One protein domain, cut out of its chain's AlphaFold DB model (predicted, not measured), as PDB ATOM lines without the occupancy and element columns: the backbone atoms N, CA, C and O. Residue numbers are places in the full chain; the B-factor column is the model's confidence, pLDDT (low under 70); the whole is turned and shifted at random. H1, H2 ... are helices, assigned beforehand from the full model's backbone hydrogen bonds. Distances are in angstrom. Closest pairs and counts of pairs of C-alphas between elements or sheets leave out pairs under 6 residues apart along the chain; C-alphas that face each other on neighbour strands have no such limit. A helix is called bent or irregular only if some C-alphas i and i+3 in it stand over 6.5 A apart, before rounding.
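What this domain is: This is residues 94 to 163 of the 260 residues of an uncharacterized protein of Panagrellus redivivus (UniProt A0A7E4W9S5). A long helix, H1, sticks out with residues 94 to 101 from a small body in which H2 folds back on it as a helical hairpin and H3 packs on its last residues, 112 to 116. The 70 printed residues, with named helices H1, H2, H3 in that order and no named strand, are all helix in class. The whole is only just compact, close to loose, with radius of gyration of the C-alphas 13.1 A and spans of 43 by 29 by 18 A.

How they stand to each other: H1, residues 94 to 116, touches H2, residues 119 to 131, with residues 105 to 114 alone; the closest C-alphas, of Asp 110 and Ala 126, are 5.0 A apart. They run opposite ways at 36 degrees, only just a steep tilt. H1 touches H3, residues 141 to 156, closest at the C-alphas of Cys 116 and Ser 147, 5.2 A, opposite ways at a steep tilt of 45 degrees. H2 and H3 are near each other, with 9 pairs of C-alphas within 10 A. Every O i to N i+4 pair is within hydrogen-bond range in H3, 18 of 19 in H1 and 7 of 9 in H2.

Where its parts are: H1 runs 33.6 A from C-alpha 94 at (14.039, -45.950, -67.831). H2, 19.2 A, is irregular: C-alphas 120 and 123 are 8.1 A apart. H3, 22.3 A, ends with C-alpha 156 at (17.532, -51.097, -40.089).

The domain as a whole: The C-alphas farthest apart, of Leu 94 and Ser 142, are 43.4 A apart. The printed part has no cut; the H1 to H2 link is tight, H2 to H3 short. Model confidence is low, with pLDDT under 70, at residues 99 to 107.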
ATOM      1  N   LEU A  94      13.780 -46.759 -69.026       87.38
ATOM      2  CA  LEU A  94      14.039 -45.950 -67.831       87.38
ATOM      3  C   LEU A  94      12.760 -45.725 -67.003       87.38
ATOM      4  O   LEU A  94      12.781 -45.902 -65.786       87.38
ATOM      5  N   LEU A  95      11.635 -45.404 -67.651       80.62
ATOM      6  CA  LEU A  95      10.339 -45.224 -66.985       80.62
ATOM      7  C   LEU A  95       9.848 -46.510 -66.300       80.62
ATOM      8  O   LEU A  95       9.376 -46.457 -65.163       80.62
ATOM      9  N   MET A  96      10.006 -47.677 -66.937       76.50
ATOM     10  CA  MET A  96       9.651 -48.958 -66.309       76.50
ATOM     11  C   MET A  96      10.511 -49.264 -65.073       76.50
ATOM     12  O   MET A  96       9.988 -49.763 -64.075       76.50
ATOM     13  N   LEU A  97      11.810 -48.948 -65.110       75.06
ATOM     14  CA  LEU A  97      12.710 -49.129 -63.966       75.06
ATOM     15  C   LEU A  97      12.344 -48.204 -62.795       75.06
ATOM     16  O   LEU A  97      12.277 -48.667 -61.656       75.06
ATOM     17  N   ILE A  98      12.031 -46.932 -63.069       72.31
ATOM     18  CA  ILE A  98      11.582 -45.965 -62.050       72.31
ATOM     19  C   ILE A  98      10.306 -46.465 -61.355       72.31
ATOM     20  O   ILE A  98      10.251 -46.494 -60.124       72.31
ATOM     21  N   ASN A  99       9.318 -46.943 -62.118       68.06
ATOM     22  CA  ASN A  99       8.058 -47.448 -61.564       68.06
ATOM     23  C   ASN A  99       8.259 -48.640 -60.610       68.06
ATOM     24  O   ASN A  99       7.609 -48.701 -59.565       68.06
ATOM     25  N   LYS A 100       9.190 -49.560 -60.912       63.22
ATOM     26  CA  LYS A 100       9.497 -50.688 -60.011       63.22
ATOM     27  C   LYS A 100      10.126 -50.235 -58.691       63.22
ATOM     28  O   LYS A 100       9.755 -50.755 -57.642       63.22
ATOM     29  N   ILE A 101      11.031 -49.255 -58.725       62.66
ATOM     30  CA  ILE A 101      11.685 -48.722 -57.516       62.66
ATOM     31  C   ILE A 101      10.659 -48.040 -56.597       62.66
ATOM     32  O   ILE A 101      10.674 -48.260 -55.386       62.66
ATOM     33  N   VAL A 102       9.733 -47.261 -57.168       62.72
ATOM     34  CA  VAL A 102       8.670 -46.584 -56.404       62.72
ATOM     35  C   VAL A 102       7.724 -47.594 -55.749       62.72
ATOM     36  O   VAL A 102       7.455 -47.469 -54.554       62.72
ATOM     37  N   ALA A 103       7.282 -48.625 -56.478       57.47
ATOM     38  CA  ALA A 103       6.369 -49.644 -55.952       57.47
ATOM     39  C   ALA A 103       6.953 -50.416 -54.749       57.47
ATOM     40  O   ALA A 103       6.270 -50.619 -53.747       57.47
ATOM     41  N   ILE A 104       8.233 -50.801 -54.808       58.72
ATOM     42  CA  ILE A 104       8.911 -51.506 -53.703       58.72
ATOM     43  C   ILE A 104       9.041 -50.600 -52.465       58.72
ATOM     44  O   ILE A 104       8.918 -51.059 -51.327       58.72
ATOM     45  N   SER A 105       9.258 -49.296 -52.668       62.22
ATOM     46  CA  SER A 105       9.329 -48.330 -51.567       62.22
ATOM     47  C   SER A 105       7.959 -47.960 -50.984       62.22
ATOM     48  O   SER A 105       7.917 -47.434 -49.870       62.22
ATOM     49  N   SER A 106       6.851 -48.177 -51.701       64.44
ATOM     50  CA  SER A 106       5.510 -47.944 -51.156       64.44
ATOM     51  C   SER A 106       5.048 -49.111 -50.291       64.44
ATOM     52  O   SER A 106       4.668 -48.864 -49.150       64.44
ATOM     53  N   THR A 107       5.166 -50.352 -50.778       65.44
ATOM     54  CA  THR A 107       4.706 -51.558 -50.060       65.44
ATOM     55  C   THR A 107       5.428 -51.766 -48.730       65.44
ATOM     56  O   THR A 107       4.798 -52.100 -47.730       65.44
ATOM     57  N   THR A 108       6.733 -51.494 -48.689       86.00
ATOM     58  CA  THR A 108       7.530 -51.551 -47.452       86.00
ATOM     59  C   THR A 108       7.099 -50.507 -46.419       86.00
ATOM     60  O   THR A 108       7.111 -50.797 -45.225       86.00
ATOM     61  N   ALA A 109       6.668 -49.313 -46.842       93.38
ATOM     62  CA  ALA A 109       6.213 -48.269 -45.924       93.38
ATOM     63  C   ALA A 109       4.864 -48.608 -45.270       93.38
ATOM     64  O   ALA A 109       4.732 -48.477 -44.053       93.38
ATOM     65  N   ASP A 110       3.888 -49.075 -46.055       94.94
ATOM     66  CA  ASP A 110       2.545 -49.402 -45.555       94.94
ATOM     67  C   ASP A 110       2.571 -50.638 -44.632       94.94
ATOM     68  O   ASP A 110       1.913 -50.650 -43.587       94.94
ATOM     69  N   GLN A 111       3.399 -51.640 -44.967       96.06
ATOM     70  CA  GLN A 111       3.620 -52.834 -44.145       96.06
ATOM     71  C   GLN A 111       4.260 -52.481 -42.795       96.06
ATOM     72  O   GLN A 111       3.723 -52.854 -41.752       96.06
ATOM     73  N   VAL A 112       5.352 -51.706 -42.789       96.75
ATOM     74  CA  VAL A 112       6.014 -51.271 -41.543       96.75
ATOM     75  C   VAL A 112       5.081 -50.396 -40.703       96.75
ATOM     76  O   VAL A 112       5.010 -50.580 -39.491       96.75
ATOM     77  N   ALA A 113       4.305 -49.499 -41.322       97.44
ATOM     78  CA  ALA A 113       3.301 -48.707 -40.613       97.44
ATOM     79  C   ALA A 113       2.223 -49.582 -39.952       97.44
ATOM     80  O   ALA A 113       1.841 -49.302 -38.819       97.44
ATOM     81  N   SER A 114       1.762 -50.649 -40.617       97.12
ATOM     82  CA  SER A 114       0.725 -51.548 -40.073       97.12
ATOM     83  C   SER A 114       1.211 -52.391 -38.895       97.12
ATOM     84  O   SER A 114       0.421 -52.760 -38.034       97.12
ATOM     85  N   THR A 115       2.515 -52.673 -38.836       97.38
ATOM     86  CA  THR A 115       3.146 -53.391 -37.720       97.38
ATOM     87  C   THR A 115       3.508 -52.462 -36.559       97.38
ATOM     88  O   THR A 115       3.425 -52.872 -35.406       97.38
ATOM     89  N   CYS A 116       3.935 -51.228 -36.848       97.62
ATOM     90  CA  CYS A 116       4.575 -50.360 -35.858       97.62
ATOM     91  C   CYS A 116       3.737 -49.185 -35.347       97.62
ATOM     92  O   CYS A 116       4.158 -48.568 -34.371       97.62
ATOM     93  N   CYS A 117       2.611 -48.843 -35.978       97.69
ATOM     94  CA  CYS A 117       1.784 -47.709 -35.565       97.69
ATOM     95  C   CYS A 117       0.349 -48.126 -35.212       97.69
ATOM     96  O   CYS A 117      -0.202 -49.023 -35.850       97.69
ATOM     97  N   PRO A 118      -0.301 -47.440 -34.250       96.94
ATOM     98  CA  PRO A 118      -1.729 -47.601 -33.994       96.94
ATOM     99  C   PRO A 118      -2.558 -47.346 -35.257       96.94
ATOM    100  O   PRO A 118      -2.256 -46.421 -36.016       96.94
ATOM    101  N   SER A 119      -3.657 -48.082 -35.442       95.94
ATOM    102  CA  SER A 119      -4.504 -47.989 -36.644       95.94
ATOM    103  C   SER A 119      -4.978 -46.560 -36.949       95.94
ATOM    104  O   SER A 119      -5.009 -46.165 -38.110       95.94
ATOM    105  N   LYS A 120      -5.249 -45.748 -35.910       96.56
ATOM    106  CA  LYS A 120      -5.611 -44.317 -36.025       96.56
ATOM    107  C   LYS A 120      -4.560 -43.440 -36.729       96.56
ATOM    108  O   LYS A 120      -4.896 -42.373 -37.225       96.56
ATOM    109  N   ALA A 121      -3.296 -43.863 -36.746       97.06
ATOM    110  CA  ALA A 121      -2.161 -43.103 -37.266       97.06
ATOM    111  C   ALA A 121      -1.462 -43.797 -38.450       97.06
ATOM    112  O   ALA A 121      -0.413 -43.324 -38.891       97.06
ATOM    113  N   HIS A 122      -2.027 -44.895 -38.968       96.25
ATOM    114  CA  HIS A 122      -1.411 -45.737 -40.000       96.25
ATOM    115  C   HIS A 122      -0.986 -44.941 -41.242       96.25
ATOM    116  O   HIS A 122       0.205 -44.906 -41.551       96.25
ATOM    117  N   ASP A 123      -1.911 -44.209 -41.871       96.81
ATOM    118  CA  ASP A 123      -1.636 -43.389 -43.064       96.81
ATOM    119  C   ASP A 123      -0.562 -42.318 -42.814       96.81
ATOM    120  O   ASP A 123       0.301 -42.062 -43.661       96.81
ATOM    121  N   CYS A 124      -0.585 -41.697 -41.631       98.00
ATOM    122  CA  CYS A 124       0.401 -40.691 -41.244       98.00
ATOM    123  C   CYS A 124       1.796 -41.310 -41.084       98.00
ATOM    124  O   CYS A 124       2.770 -40.789 -41.638       98.00
ATOM    125  N   CYS A 125       1.896 -42.455 -40.405       97.81
ATOM    126  CA  CYS A 125       3.139 -43.209 -40.292       97.81
ATOM    127  C   CYS A 125       3.650 -43.679 -41.655       97.81
ATOM    128  O   CYS A 125       4.819 -43.465 -41.968       97.81
ATOM    129  N   ALA A 126       2.794 -44.263 -42.495       97.50
ATOM    130  CA  ALA A 126       3.156 -44.718 -43.834       97.50
ATOM    131  C   ALA A 126       3.703 -43.565 -44.689       97.50
ATOM    132  O   ALA A 126       4.750 -43.697 -45.331       97.50
ATOM    133  N   LYS A 127       3.061 -42.390 -44.627       97.06
ATOM    134  CA  LYS A 127       3.542 -41.153 -45.253       97.06
ATOM    135  C   LYS A 127       4.907 -40.728 -44.698       97.06
ATOM    136  O   LYS A 127       5.826 -40.502 -45.485       97.06
ATOM    137  N   ALA A 128       5.078 -40.667 -43.378       97.19
ATOM    138  CA  ALA A 128       6.344 -40.281 -42.748       97.19
ATOM    139  C   ALA A 128       7.492 -41.260 -43.065       97.19
ATOM    140  O   ALA A 128       8.627 -40.847 -43.315       97.19
ATOM    141  N   ILE A 129       7.201 -42.562 -43.144       97.12
ATOM    142  CA  ILE A 129       8.153 -43.595 -43.564       97.12
ATOM    143  C   ILE A 129       8.560 -43.377 -45.024       97.12
ATOM    144  O   ILE A 129       9.753 -43.258 -45.316       97.12
ATOM    145  N   ARG A 130       7.579 -43.251 -45.926       95.44
ATOM    146  CA  ARG A 130       7.775 -43.068 -47.374       95.44
ATOM    147  C   ARG A 130       8.598 -41.820 -47.707       95.44
ATOM    148  O   ARG A 130       9.476 -41.886 -48.564       95.44
ATOM    149  N   PHE A 131       8.358 -40.709 -47.010       95.50
ATOM    150  CA  PHE A 131       9.070 -39.440 -47.219       95.50
ATOM    151  C   PHE A 131      10.291 -39.230 -46.309       95.50
ATOM    152  O   PHE A 131      10.975 -38.219 -46.451       95.50
ATOM    153  N   LYS A 132      10.610 -40.184 -45.421       95.75
ATOM    154  CA  LYS A 132      11.738 -40.117 -44.467       95.75
ATOM    155  C   LYS A 132      11.712 -38.869 -43.575       95.75
ATOM    156  O   LYS A 132      12.760 -38.319 -43.240       95.75
ATOM    157  N   SER A 133      10.507 -38.430 -43.223       96.25
ATOM    158  CA  SER A 133      10.234 -37.227 -42.436       96.25
ATOM    159  C   SER A 133       9.934 -37.553 -40.973       96.25
ATOM    160  O   SER A 133       9.768 -38.717 -40.601       96.25
ATOM    161  N   ALA A 134       9.815 -36.509 -40.150       96.69
ATOM    162  CA  ALA A 134       9.458 -36.646 -38.746       96.69
ATOM    163  C   ALA A 134       8.059 -37.267 -38.559       96.69
ATOM    164  O   ALA A 134       7.142 -36.997 -39.343       96.69
ATOM    165  N   LEU A 135       7.894 -38.067 -37.502       95.56
ATOM    166  CA  LEU A 135       6.604 -38.583 -37.035       95.56
ATOM    167  C   LEU A 135       5.782 -37.480 -36.351       95.56
ATOM    168  O   LEU A 135       5.653 -37.441 -35.131       95.56
ATOM    169  N   ASN A 136       5.189 -36.608 -37.161       94.19
ATOM    170  CA  ASN A 136       4.249 -35.579 -36.714       94.19
ATOM    171  C   ASN A 136       2.803 -36.088 -36.866       94.19
ATOM    172  O   ASN A 136       2.025 -35.545 -37.649       94.19
ATOM    173  N   CYS A 137       2.482 -37.180 -36.172       94.88
ATOM    174  CA  CYS A 137       1.160 -37.813 -36.174       94.88
ATOM    175  C   CYS A 137       0.420 -37.536 -34.859       94.88
ATOM    176  O   CYS A 137       1.065 -37.246 -33.854       94.88
ATOM    177  N   ASP A 138      -0.914 -37.660 -34.855       94.75
ATOM    178  CA  ASP A 138      -1.747 -37.476 -33.655       94.75
ATOM    179  C   ASP A 138      -1.631 -38.681 -32.696       94.75
ATOM    180  O   ASP A 138      -2.450 -39.609 -32.635       94.75
ATOM    181  N   LEU A 139      -0.490 -38.704 -32.014       93.44
ATOM    182  CA  LEU A 139       0.003 -39.767 -31.157       93.44
ATOM    183  C   LEU A 139       0.446 -39.170 -29.821       93.44
ATOM    184  O   LEU A 139       1.088 -38.120 -29.770       93.44
ATOM    185  N   LEU A 140       0.159 -39.882 -28.736       95.19
ATOM    186  CA  LEU A 140       0.711 -39.580 -27.420       95.19
ATOM    187  C   LEU A 140       2.239 -39.741 -27.453       95.19
ATOM    188  O   LEU A 140       2.764 -40.575 -28.189       95.19
ATOM    189  N   SER A 141       2.974 -39.010 -26.611       92.56
ATOM    190  CA  SER A 141       4.447 -39.052 -26.606       92.56
ATOM    191  C   SER A 141       5.019 -40.471 -26.443       92.56
ATOM    192  O   SER A 141       6.027 -40.807 -27.062       92.56
ATOM    193  N   SER A 142       4.351 -41.330 -25.666       93.69
ATOM    194  CA  SER A 142       4.690 -42.752 -25.526       93.69
ATOM    195  C   SER A 142       4.446 -43.559 -26.808       93.69
ATOM    196  O   SER A 142       5.286 -44.378 -27.178       93.69
ATOM    197  N   GLU A 143       3.346 -43.303 -27.524       96.12
ATOM    198  CA  GLU A 143       3.055 -43.913 -28.828       96.12
ATOM    199  C   GLU A 143       4.084 -43.481 -29.887       96.12
ATOM    200  O   GLU A 143       4.520 -44.316 -30.682       96.12
ATOM    201  N   VAL A 144       4.523 -42.213 -29.880       95.56
ATOM    202  CA  VAL A 144       5.585 -41.710 -30.775       95.56
ATOM    203  C   VAL A 144       6.908 -42.432 -30.508       95.56
ATOM    204  O   VAL A 144       7.539 -42.906 -31.453       95.56
ATOM    205  N   VAL A 145       7.315 -42.577 -29.240       94.50
ATOM    206  CA  VAL A 145       8.547 -43.297 -28.858       94.50
ATOM    207  C   VAL A 145       8.489 -44.775 -29.253       94.50
ATOM    208  O   VAL A 145       9.441 -45.286 -29.853       94.50
ATOM    209  N   ALA A 146       7.368 -45.452 -28.984       96.19
ATOM    210  CA  ALA A 146       7.165 -46.852 -29.354       96.19
ATOM    211  C   ALA A 146       7.188 -47.049 -30.881       96.19
ATOM    212  O   ALA A 146       7.946 -47.882 -31.387       96.19
ATOM    213  N   SER A 147       6.432 -46.231 -31.619       96.81
ATOM    214  CA  SER A 147       6.339 -46.308 -33.081       96.81
ATOM    215  C   SER A 147       7.678 -45.993 -33.748       96.81
ATOM    216  O   SER A 147       8.119 -46.734 -34.624       96.81
ATOM    217  N   ALA A 148       8.383 -44.945 -33.305       96.25
ATOM    218  CA  ALA A 148       9.700 -44.591 -33.833       96.25
ATOM    219  C   ALA A 148      10.730 -45.707 -33.613       96.25
ATOM    220  O   ALA A 148      11.483 -46.046 -34.527       96.25
ATOM    221  N   THR A 149      10.728 -46.304 -32.419       95.06
ATOM    222  CA  THR A 149      11.601 -47.430 -32.069       95.06
ATOM    223  C   THR A 149      11.307 -48.648 -32.942       95.06
ATOM    224  O   THR A 149      12.234 -49.214 -33.523       95.06
ATOM    225  N   CYS A 150      10.033 -49.017 -33.102       96.38
ATOM    226  CA  CYS A 150       9.625 -50.133 -33.953       96.38
ATOM    227  C   CYS A 150       9.998 -49.897 -35.426       96.38
ATOM    228  O   CYS A 150      10.658 -50.744 -36.025       96.38
ATOM    229  N   ILE A 151       9.669 -48.729 -35.993       96.38
ATOM    230  CA  ILE A 151       9.970 -48.383 -37.394       96.38
ATOM    231  C   ILE A 151      11.476 -48.463 -37.664       96.38
ATOM    232  O   ILE A 151      11.898 -49.036 -38.668       96.38
ATOM    233  N   GLN A 152      12.295 -47.915 -36.765       95.00
ATOM    234  CA  GLN A 152      13.746 -47.948 -36.913       95.00
ATOM    235  C   GLN A 152      14.290 -49.386 -36.880       95.00
ATOM    236  O   GLN A 152      15.103 -49.749 -37.733       95.00
ATOM    237  N   LYS A 153      13.824 -50.215 -35.938       94.12
ATOM    238  CA  LYS A 153      14.213 -51.631 -35.836       94.12
ATOM    239  C   LYS A 153      13.763 -52.438 -37.057       94.12
ATOM    240  O   LYS A 153      14.558 -53.207 -37.588       94.12
ATOM    241  N   ALA A 154      12.546 -52.219 -37.551       94.88
ATOM    242  CA  ALA A 154      12.005 -52.904 -38.723       94.88
ATOM    243  C   ALA A 154      12.760 -52.566 -40.023       94.88
ATOM    244  O   ALA A 154      12.939 -53.433 -40.873       94.88
ATOM    245  N   LEU A 155      13.226 -51.321 -40.181       93.69
ATOM    246  CA  LEU A 155      13.912 -50.863 -41.399       93.69
ATOM    247  C   LEU A 155      15.432 -51.077 -41.389       93.69
ATOM    248  O   LEU A 155      16.036 -51.170 -42.460       93.69
ATOM    249  N   PHE A 156      16.067 -51.107 -40.212       92.94
ATOM    250  CA  PHE A 156      17.532 -51.097 -40.089       92.94
ATOM    251  C   PHE A 156      18.105 -52.132 -39.102       92.94
ATOM    252  O   PHE A 156      19.326 -52.214 -38.963       92.94
ATOM    253  N   GLY A 157      17.264 -52.924 -38.430       90.50
ATOM    254  CA  GLY A 157      17.666 -53.915 -37.428       90.50
ATOM    255  C   GLY A 157      18.026 -53.321 -36.059       90.50
ATOM    256  O   GLY A 157      18.178 -52.110 -35.896       90.50
ATOM    257  N   GLU A 158      18.194 -54.190 -35.059       87.56
ATOM    258  CA  GLU A 158      18.511 -53.810 -33.669       87.56
ATOM    259  C   GLU A 158      19.833 -53.037 -33.530       87.56
ATOM    260  O   GLU A 158      19.906 -52.034 -32.820       87.56
ATOM    261  N   SER A 159      20.878 -53.423 -34.270       84.00
ATOM    262  CA  SER A 159      22.191 -52.750 -34.233       84.00
ATOM    263  C   SER A 159      22.147 -51.289 -34.706       84.00
ATOM    264  O   SER A 159      23.020 -50.484 -34.366       84.00
ATOM    265  N   SER A 160      21.107 -50.902 -35.451       80.81
ATOM    266  CA  SER A 160      20.860 -49.508 -35.818       80.81
ATOM    267  C   SER A 160      20.507 -48.637 -34.608       80.81
ATOM    268  O   SER A 160      20.839 -47.449 -34.596       80.81
ATOM    269  N   PHE A 161      19.865 -49.222 -33.591       78.44
ATOM    270  CA  PHE A 161      19.384 -48.527 -32.401       78.44
ATOM    271  C   PHE A 161      20.561 -48.041 -31.547       78.44
ATOM    272  O   PHE A 161      20.616 -46.869 -31.204       78.44
ATOM    273  N   ALA A 162      21.603 -48.858 -31.355       79.56
ATOM    274  CA  ALA A 162      22.819 -48.457 -30.628       79.56
ATOM    275  C   ALA A 162      23.530 -47.201 -31.197       79.56
ATOM    276  O   ALA A 162      24.341 -46.560 -30.522       79.56
ATOM    277  N   ASN A 163      23.255 -46.824 -32.451       79.75
ATOM    278  CA  ASN A 163      23.932 -45.716 -33.121       79.75
ATOM    279  C   ASN A 163      23.241 -44.358 -32.929       79.75
ATOM    280  O   ASN A 163      23.937 -43.364 -32.688       79.75
TER     281      ASN A 163